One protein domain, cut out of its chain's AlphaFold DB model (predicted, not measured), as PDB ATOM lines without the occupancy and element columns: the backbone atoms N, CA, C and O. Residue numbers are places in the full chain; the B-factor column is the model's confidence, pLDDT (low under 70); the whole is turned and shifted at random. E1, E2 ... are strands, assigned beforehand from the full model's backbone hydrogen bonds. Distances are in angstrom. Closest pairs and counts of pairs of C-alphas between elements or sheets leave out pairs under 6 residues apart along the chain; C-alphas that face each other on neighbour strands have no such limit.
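This is residues 493 to 562 of the 562 residues of the protein "intestinal mucin-like protein" of Salmo salar (UniProt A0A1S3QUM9). There is little regular structure: a short hairpin, E1 and E2, meets a longer hairpin, E3 and E4, and an unnamed tail, residues 537 to 562, runs on from E4 and folds back. The printed part has 70 residues, 24 in four named strands, E1 to E4, all strand, forming two antiparallel two-stranded sheets. It is only just loose, close to extended, with radius of gyration of the C-alphas 16.2 A, spanning 52 by 27 by 16 A.

E1, residues 493 to 496, begins at C-alpha (-20.319, 28.686, -47.748). E2 is residues 502 to 505. E3, residues 519 to 526, is 20.9 A long; E4, residues 529 to 536, 22.1 A, ends at (-36.586, 29.512, -40.129).

In hairpin E1 and E2, N 495 and O 503 are 2.8 A apart. The closest C-alphas of E1 and E4, Cys 493 and Tyr 530, are 5.1 A apart. In hairpin E3 and E4, N 522 and O 533 are 2.9 A apart. Residues 510 to 511 pair antiparallel with 521 to 522 of E3.

The farthest C-alphas, Asp 528 and Val 548, are 53.0 A apart. The printed part has no cut. The link E2 to E3 is long. Low-confidence residues include 542 to 551.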
ATOM      1  N   CYS A 493     -19.175  29.548 -47.492       82.81
ATOM      2  CA  CYS A 493     -20.319  28.686 -47.748       82.81
ATOM      3  C   CYS A 493     -20.952  29.067 -49.080       82.81
ATOM      4  O   CYS A 493     -21.108  30.248 -49.382       82.81
ATOM      5  N   VAL A 494     -21.356  28.076 -49.867       82.94
ATOM      6  CA  VAL A 494     -22.079  28.312 -51.119       82.94
ATOM      7  C   VAL A 494     -23.476  27.728 -50.979       82.94
ATOM      8  O   VAL A 494     -23.636  26.513 -50.884       82.94
ATOM      9  N   VAL A 495     -24.482  28.598 -50.954       80.62
ATOM     10  CA  VAL A 495     -25.895  28.221 -50.946       80.62
ATOM     11  C   VAL A 495     -26.380  28.131 -52.382       80.62
ATOM     12  O   VAL A 495     -26.211  29.064 -53.166       80.62
ATOM     13  N   ASN A 496     -26.995  27.002 -52.721       80.62
ATOM     14  CA  ASN A 496     -27.639  26.814 -54.013       80.62
ATOM     15  C   ASN A 496     -29.134  27.099 -53.860       80.62
ATOM     16  O   ASN A 496     -29.813  26.430 -53.085       80.62
ATOM     17  N   MET A 497     -29.635  28.074 -54.608       76.12
ATOM     18  CA  MET A 497     -31.050  28.432 -54.628       76.12
ATOM     19  C   MET A 497     -31.862  27.476 -55.517       76.12
ATOM     20  O   MET A 497     -31.305  26.851 -56.428       76.12
ATOM     21  N   PRO A 498     -33.192  27.380 -55.318       74.94
ATOM     22  CA  PRO A 498     -34.072  26.578 -56.173       74.94
ATOM     23  C   PRO A 498     -34.020  26.971 -57.662       74.94
ATOM     24  O   PRO A 498     -34.251  26.131 -58.529       74.94
ATOM     25  N   ASP A 499     -33.669  28.223 -57.970       76.19
ATOM     26  CA  ASP A 499     -33.473  28.741 -59.333       76.19
ATOM     27  C   ASP A 499     -32.087  28.411 -59.939       76.19
ATOM     28  O   ASP A 499     -31.766  28.854 -61.041       76.19
ATOM     29  N   LYS A 500     -31.279  27.592 -59.244       71.19
ATOM     30  CA  LYS A 500     -29.894  27.195 -59.568       71.19
ATOM     31  C   LYS A 500     -28.851  28.311 -59.492       71.19
ATOM     32  O   LYS A 500     -27.697  28.075 -59.864       71.19
ATOM     33  N   THR A 501     -29.199  29.493 -58.991       78.44
ATOM     34  CA  THR A 501     -28.188  30.495 -58.654       78.44
ATOM     35  C   THR A 501     -27.410  30.060 -57.415       78.44
ATOM     36  O   THR A 501     -27.917  29.346 -56.544       78.44
ATOM     37  N   LYS A 502     -26.130  30.434 -57.364       79.19
ATOM     38  CA  LYS A 502     -25.246  30.127 -56.241       79.19
ATOM     39  C   LYS A 502     -24.858  31.416 -55.552       79.19
ATOM     40  O   LYS A 502     -24.267  32.291 -56.181       79.19
ATOM     41  N   HIS A 503     -25.144  31.499 -54.264       79.88
ATOM     42  CA  HIS A 503     -24.761  32.631 -53.441       79.88
ATOM     43  C   HIS A 503     -23.703  32.212 -52.438       79.88
ATOM     44  O   HIS A 503     -23.843  31.220 -51.725       79.88
ATOM     45  N   THR A 504     -22.618  32.972 -52.416       80.12
ATOM     46  CA  THR A 504     -21.533  32.765 -51.470       80.12
ATOM     47  C   THR A 504     -21.791  33.615 -50.236       80.12
ATOM     48  O   THR A 504     -21.954  34.826 -50.356       80.12
ATOM     49  N   ILE A 505     -21.818  32.981 -49.070       79.88
ATOM     50  CA  ILE A 505     -22.014  33.624 -47.771       79.88
ATOM     51  C   ILE A 505     -20.689  33.538 -47.011       79.88
ATOM     52  O   ILE A 505     -20.104  32.453 -46.902       79.88
ATOM     53  N   GLN A 506     -20.192  34.677 -46.526       79.44
ATOM     54  CA  GLN A 506     -18.986  34.717 -45.699       79.44
ATOM     55  C   GLN A 506     -19.300  34.274 -44.265       79.44
ATOM     56  O   GLN A 506     -20.439  34.337 -43.806       79.44
ATOM     57  N   VAL A 507     -18.287  33.801 -43.540       74.75
ATOM     58  CA  VAL A 507     -18.454  33.337 -42.153       74.75
ATOM     59  C   VAL A 507     -18.961  34.473 -41.267       74.75
ATOM     60  O   VAL A 507     -18.427  35.578 -41.325       74.75
ATOM     61  N   ASN A 508     -19.952  34.181 -40.421       68.62
ATOM     62  CA  ASN A 508     -20.656  35.136 -39.550       68.62
ATOM     63  C   ASN A 508     -21.510  36.191 -40.276       68.62
ATOM     64  O   ASN A 508     -22.106  37.038 -39.611       68.62
ATOM     65  N   GLU A 509     -21.611  36.140 -41.605       77.69
ATOM     66  CA  GLU A 509     -22.642  36.878 -42.326       77.69
ATOM     67  C   GLU A 509     -23.928  36.059 -42.382       77.69
ATOM     68  O   GLU A 509     -23.924  34.825 -42.488       77.69
ATOM     69  N   THR A 510     -25.045  36.772 -42.314       76.88
ATOM     70  CA  THR A 510     -26.371  36.200 -42.483       76.88
ATOM     71  C   THR A 510     -27.008  36.804 -43.720       76.88
ATOM     72  O   THR A 510     -26.888  37.998 -43.997       76.88
ATOM     73  N   TRP A 511     -27.659  35.960 -44.507       81.25
ATOM     74  CA  TRP A 511     -28.300  36.378 -45.740       81.25
ATOM     75  C   TRP A 511     -29.698  35.773 -45.816       81.25
ATOM     76  O   TRP A 511     -29.878  34.574 -45.603       81.25
ATOM     77  N   SER A 512     -30.691  36.605 -46.124       76.50
ATOM     78  CA  SER A 512     -32.080  36.180 -46.307       76.50
ATOM     79  C   SER A 512     -32.497  36.346 -47.765       76.50
ATOM     80  O   SER A 512     -32.190  37.382 -48.369       76.50
ATOM     81  N   PRO A 513     -33.235  35.379 -48.339       78.00
ATOM     82  CA  PRO A 513     -33.793  35.528 -49.670       78.00
ATOM     83  C   PRO A 513     -34.731  36.744 -49.733       78.00
ATOM     84  O   PRO A 513     -35.563  36.919 -48.841       78.00
ATOM     85  N   PRO A 514     -34.692  37.559 -50.802       72.94
ATOM     86  CA  PRO A 514     -35.544  38.746 -50.919       72.94
ATOM     87  C   PRO A 514     -37.056  38.465 -50.810       72.94
ATOM     88  O   PRO A 514     -37.814  39.361 -50.443       72.94
ATOM     89  N   GLY A 515     -37.491  37.242 -51.145       70.25
ATOM     90  CA  GLY A 515     -38.897  36.820 -51.175       70.25
ATOM     91  C   GLY A 515     -39.421  36.103 -49.924       70.25
ATOM     92  O   GLY A 515     -40.633  35.950 -49.809       70.25
ATOM     93  N   ASP A 516     -38.558  35.686 -48.990       75.12
ATOM     94  CA  ASP A 516     -38.956  35.042 -47.726       75.12
ATOM     95  C   ASP A 516     -38.083  35.572 -46.583       75.12
ATOM     96  O   ASP A 516     -36.968  35.110 -46.346       75.12
ATOM     97  N   LYS A 517     -38.602  36.581 -45.876       74.12
ATOM     98  CA  LYS A 517     -37.900  37.229 -44.759       74.12
ATOM     99  C   LYS A 517     -37.925  36.410 -43.467       74.12
ATOM    100  O   LYS A 517     -37.303  36.819 -42.492       74.12
ATOM    101  N   CYS A 518     -38.626  35.276 -43.449       71.75
ATOM    102  CA  CYS A 518     -38.663  34.372 -42.304       71.75
ATOM    103  C   CYS A 518     -37.612  33.257 -42.398       71.75
ATOM    104  O   CYS A 518     -37.499  32.460 -41.466       71.75
ATOM    105  N   VAL A 519     -36.837  33.200 -43.490       79.25
ATOM    106  CA  VAL A 519     -35.699  32.290 -43.661       79.25
ATOM    107  C   VAL A 519     -34.408  33.099 -43.736       79.25
ATOM    108  O   VAL A 519     -34.297  34.079 -44.475       79.25
ATOM    109  N   MET A 520     -33.404  32.684 -42.974       77.56
ATOM    110  CA  MET A 520     -32.062  33.255 -43.027       77.56
ATOM    111  C   MET A 520     -31.024  32.140 -43.082       77.56
ATOM    112  O   MET A 520     -31.119  31.156 -42.354       77.56
ATOM    113  N   TYR A 521     -30.033  32.304 -43.949       81.75
ATOM    114  CA  TYR A 521     -28.889  31.413 -44.054       81.75
ATOM    115  C   TYR A 521     -27.696  32.045 -43.348       81.75
ATOM    116  O   TYR A 521     -27.361  33.201 -43.610       81.75
ATOM    117  N   THR A 522     -27.044  31.285 -42.480       79.50
ATOM    118  CA  THR A 522     -25.800  31.678 -41.815       79.50
ATOM    119  C   THR A 522     -24.689  30.737 -42.260       79.50
ATOM    120  O   THR A 522     -24.913  29.543 -42.441       79.50
ATOM    121  N   CYS A 523     -23.494  31.263 -42.521       82.56
ATOM    122  CA  CYS A 523     -22.350  30.408 -42.829       82.56
ATOM    123  C   CYS A 523     -21.632  30.024 -41.539       82.56
ATOM    124  O   CYS A 523     -20.886  30.834 -40.978       82.56
ATOM    125  N   ASP A 524     -21.828  28.780 -41.109       80.94
ATOM    126  CA  ASP A 524     -21.200  28.251 -39.909       80.94
ATOM    127  C   ASP A 524     -19.929  27.484 -40.281       80.94
ATOM    128  O   ASP A 524     -19.873  26.709 -41.243       80.94
ATOM    129  N   LYS A 525     -18.875  27.701 -39.492       80.62
ATOM    130  CA  LYS A 525     -17.632  26.940 -39.599       80.62
ATOM    131  C   LYS A 525     -17.657  25.815 -38.576       80.62
ATOM    132  O   LYS A 525     -17.569  26.067 -37.375       80.62
ATOM    133  N   THR A 526     -17.727  24.573 -39.043       73.31
ATOM    134  CA  THR A 526     -17.642  23.393 -38.176       73.31
ATOM    135  C   THR A 526     -16.412  22.583 -38.568       73.31
ATOM    136  O   THR A 526     -16.308  22.092 -39.690       73.31
ATOM    137  N   TYR A 527     -15.453  22.475 -37.644       74.31
ATOM    138  CA  TYR A 527     -14.098  21.980 -37.919       74.31
ATOM    139  C   TYR A 527     -13.448  22.740 -39.096       74.31
ATOM    140  O   TYR A 527     -13.226  23.948 -38.987       74.31
ATOM    141  N   ASP A 528     -13.193  22.059 -40.218       68.19
ATOM    142  CA  ASP A 528     -12.571  22.608 -41.433       68.19
ATOM    143  C   ASP A 528     -13.531  22.678 -42.634       68.19
ATOM    144  O   ASP A 528     -13.099  22.837 -43.776       68.19
ATOM    145  N   GLN A 529     -14.840  22.559 -42.399       71.88
ATOM    146  CA  GLN A 529     -15.856  22.708 -43.438       71.88
ATOM    147  C   GLN A 529     -16.732  23.934 -43.180       71.88
ATOM    148  O   GLN A 529     -17.088  24.255 -42.044       71.88
ATOM    149  N   TYR A 530     -17.069  24.617 -44.273       83.56
ATOM    150  CA  TYR A 530     -17.913  25.805 -44.285       83.56
ATOM    151  C   TYR A 530     -19.304  25.380 -44.753       83.56
ATOM    152  O   TYR A 530     -19.498  25.093 -45.940       83.56
ATOM    153  N   ILE A 531     -20.245  25.284 -43.809       79.75
ATOM    154  CA  ILE A 531     -21.578  24.718 -44.032       79.75
ATOM    155  C   ILE A 531     -22.629  25.823 -43.869       79.75
ATOM    156  O   ILE A 531     -22.686  26.463 -42.820       79.75
ATOM    157  N   PRO A 532     -23.477  26.069 -44.882       82.12
ATOM    158  CA  PRO A 532     -24.590  26.990 -44.723       82.12
ATOM    159  C   PRO A 532     -25.689  26.354 -43.861       82.12
ATOM    160  O   PRO A 532     -26.175  25.267 -44.171       82.12
ATOM    161  N   VAL A 533     -26.093  27.046 -42.801       81.31
ATOM    162  CA  VAL A 533     -27.169  26.653 -41.888       81.31
ATOM    163  C   VAL A 533     -28.398  27.508 -42.174       81.31
ATOM    164  O   VAL A 533     -28.309  28.730 -42.248       81.31
ATOM    165  N   GLU A 534     -29.550  26.867 -42.355       82.50
ATOM    166  CA  GLU A 534     -30.833  27.539 -42.566       82.50
ATOM    167  C   GLU A 534     -31.579  27.685 -41.235       82.50
ATOM    168  O   GLU A 534     -31.836  26.697 -40.546       82.50
ATOM    169  N   VAL A 535     -31.967  28.911 -40.887       77.69
ATOM    170  CA  VAL A 535     -32.790  29.216 -39.715       77.69
ATOM    171  C   VAL A 535     -34.125  29.772 -40.189       77.69
ATOM    172  O   VAL A 535     -34.174  30.769 -40.910       77.69
ATOM    173  N   LYS A 536     -35.219  29.131 -39.767       78.56
ATOM    174  CA  LYS A 536     -36.586  29.512 -40.129       78.56
ATOM    175  C   LYS A 536     -37.366  29.971 -38.903       78.56
ATOM    176  O   LYS A 536     -37.573  29.201 -37.966       78.56
ATOM    177  N   THR A 537     -37.809  31.222 -38.908       75.50
ATOM    178  CA  THR A 537     -38.610  31.808 -37.830       75.50
ATOM    179  C   THR A 537     -40.085  31.432 -38.000       75.50
ATOM    180  O   THR A 537     -40.643  31.555 -39.089       75.50
ATOM    181  N   VAL A 538     -40.728  30.970 -36.920       75.25
ATOM    182  CA  VAL A 538     -42.155  30.599 -36.896       75.25
ATOM    183  C   VAL A 538     -42.926  31.611 -36.054       75.25
ATOM    184  O   VAL A 538     -42.594  31.829 -34.889       75.25
ATOM    185  N   CYS A 539     -43.957  32.225 -36.633       70.88
ATOM    186  CA  CYS A 539     -44.725  33.281 -35.976       70.88
ATOM    187  C   CYS A 539     -45.859  32.734 -35.093       70.88
ATOM    188  O   CYS A 539     -46.521  31.768 -35.487       70.88
ATOM    189  N   PRO A 540     -46.136  33.360 -33.931       73.25
ATOM    190  CA  PRO A 540     -47.318  33.056 -33.128       73.25
ATOM    191  C   PRO A 540     -48.616  33.300 -33.908       73.25
ATOM    192  O   PRO A 540     -48.660  34.135 -34.812       73.25
ATOM    193  N   ALA A 541     -49.692  32.599 -33.538       71.00
ATOM    194  CA  ALA A 541     -50.999  32.785 -34.163       71.00
ATOM    195  C   ALA A 541     -51.517  34.216 -33.924       71.00
ATOM    196  O   ALA A 541     -51.727  34.627 -32.783       71.00
ATOM    197  N   PHE A 542     -51.724  34.958 -35.009       67.94
ATOM    198  CA  PHE A 542     -52.220  36.331 -35.011       67.94
ATOM    199  C   PHE A 542     -53.637  36.352 -35.594       67.94
ATOM    200  O   PHE A 542     -53.832  35.955 -36.743       67.94
ATOM    201  N   SER A 543     -54.616  36.800 -34.800       69.00
ATOM    202  CA  SER A 543     -56.016  36.951 -35.223       69.00
ATOM    203  C   SER A 543     -56.358  38.439 -35.350       69.00
ATOM    204  O   SER A 543     -56.564  39.089 -34.321       69.00
ATOM    205  N   PRO A 544     -56.457  38.978 -36.580       64.75
ATOM    206  CA  PRO A 544     -56.681  40.407 -36.833       64.75
ATOM    207  C   PRO A 544     -57.975  40.958 -36.214       64.75
ATOM    208  O   PRO A 544     -58.084  42.145 -35.933       64.75
ATOM    209  N   GLU A 545     -58.955  40.087 -35.963       63.59
ATOM    210  CA  GLU A 545     -60.278  40.424 -35.417       63.59
ATOM    211  C   GLU A 545     -60.226  41.002 -33.992       63.59
ATOM    212  O   GLU A 545     -61.130  41.730 -33.585       63.59
ATOM    213  N   ASN A 546     -59.157  40.708 -33.242       63.00
ATOM    214  CA  ASN A 546     -58.953  41.190 -31.873       63.00
ATOM    215  C   ASN A 546     -58.244  42.557 -31.811       63.00
ATOM    216  O   ASN A 546     -58.035  43.090 -30.719       63.00
ATOM    217  N   CYS A 547     -57.856  43.120 -32.958       65.94
ATOM    218  CA  CYS A 547     -57.121  44.377 -33.063       65.94
ATOM    219  C   CYS A 547     -58.030  45.502 -33.579       65.94
ATOM    220  O   CYS A 547     -58.928  45.284 -34.390       65.94
ATOM    221  N   VAL A 548     -57.785  46.740 -33.134       65.19
ATOM    222  CA  VAL A 548     -58.461  47.912 -33.709       65.19
ATOM    223  C   VAL A 548     -57.967  48.076 -35.156       65.19
ATOM    224  O   VAL A 548     -56.754  48.168 -35.364       65.19
ATOM    225  N   PRO A 549     -58.850  48.110 -36.173       69.88
ATOM    226  CA  PRO A 549     -58.424  48.172 -37.569       69.88
ATOM    227  C   PRO A 549     -57.472  49.349 -37.829       69.88
ATOM    228  O   PRO A 549     -57.802  50.499 -37.538       69.88
ATOM    229  N   GLY A 550     -56.285  49.054 -38.372       65.38
ATOM    230  CA  GLY A 550     -55.241  50.039 -38.683       65.38
ATOM    231  C   GLY A 550     -54.128  50.201 -37.637       65.38
ATOM    232  O   GLY A 550     -53.223  51.003 -37.863       65.38
ATOM    233  N   THR A 551     -54.142  49.452 -36.525       63.34
ATOM    234  CA  THR A 551     -53.061  49.492 -35.512       63.34
ATOM    235  C   THR A 551     -52.042  48.349 -35.609       63.34
ATOM    236  O   THR A 551     -51.130  48.284 -34.788       63.34
ATOM    237  N   GLU A 552     -52.181  47.465 -36.596       72.94
ATOM    238  CA  GLU A 552     -51.335  46.284 -36.818       72.94
ATOM    239  C   GLU A 552     -49.907  46.694 -37.205       72.94
ATOM    240  O   GLU A 552     -49.702  47.560 -38.062       72.94
ATOM    241  N   LYS A 553     -48.899  46.057 -36.605       67.31
ATOM    242  CA  LYS A 553     -47.487  46.282 -36.945       67.31
ATOM    243  C   LYS A 553     -46.788  44.965 -37.234       67.31
ATOM    244  O   LYS A 553     -47.226  43.899 -36.827       67.31
ATOM    245  N   THR A 554     -45.702  45.034 -37.991       68.50
ATOM    246  CA  THR A 554     -44.788  43.898 -38.168       68.50
ATOM    247  C   THR A 554     -43.634  44.052 -37.187       68.50
ATOM    248  O   THR A 554     -43.264  45.182 -36.853       68.50
ATOM    249  N   ASP A 555     -43.090  42.938 -36.706       70.50
ATOM    250  CA  ASP A 555     -41.908  42.941 -35.853       70.50
ATOM    251  C   ASP A 555     -40.707  43.625 -36.536       70.50
ATOM    252  O   ASP A 555     -40.693  43.879 -37.744       70.50
ATOM    253  N   ALA A 556     -39.677  43.943 -35.750       66.38
ATOM    254  CA  ALA A 556     -38.493  44.658 -36.233       66.38
ATOM    255  C   ALA A 556     -37.738  43.924 -37.364       66.38
ATOM    256  O   ALA A 556     -36.997  44.564 -38.107       66.38
ATOM    257  N   ASN A 557     -37.956  42.613 -37.520       66.31
ATOM    258  CA  ASN A 557     -37.330  41.781 -38.549       66.31
ATOM    259  C   ASN A 557     -38.238  41.587 -39.782       66.31
ATOM    260  O   ASN A 557     -37.824  40.987 -40.774       66.31
ATOM    261  N   GLY A 558     -39.460  42.129 -39.757       69.50
ATOM    262  CA  GLY A 558     -40.425  42.093 -40.850       69.50
ATOM    263  C   GLY A 558     -41.016  40.711 -41.140       69.50
ATOM    264  O   GLY A 558     -41.553  40.531 -42.234       69.50
ATOM    265  N   CYS A 559     -40.907  39.753 -40.210       75.00
ATOM    266  CA  CYS A 559     -41.377  38.374 -40.387       75.00
ATOM    267  C   CYS A 559     -42.771  38.153 -39.765       75.00
ATOM    268  O   CYS A 559     -43.661  37.652 -40.452       75.00
ATOM    269  N   CYS A 560     -43.015  38.580 -38.518       75.62
ATOM    270  CA  CYS A 560     -44.285  38.325 -37.816       75.62
ATOM    271  C   CYS A 560     -45.149  39.585 -37.632       75.62
ATOM    272  O   CYS A 560     -44.633  40.653 -37.311       75.62
ATOM    273  N   LYS A 561     -46.476  39.466 -37.802       71.50
ATOM    274  CA  LYS A 561     -47.454  40.551 -37.569       71.50
ATOM    275  C   LYS A 561     -48.051  40.479 -36.155       71.50
ATOM    276  O   LYS A 561     -48.290  39.379 -35.664       71.50
ATOM    277  N   THR A 562     -48.288  41.637 -35.538       63.03
ATOM    278  CA  THR A 562     -48.788  41.821 -34.160       63.03
ATOM    279  C   THR A 562     -49.792  42.952 -34.037       63.03
ATOM    280  O   THR A 562     -49.628  43.960 -34.772       63.03
TER     281      THR A 562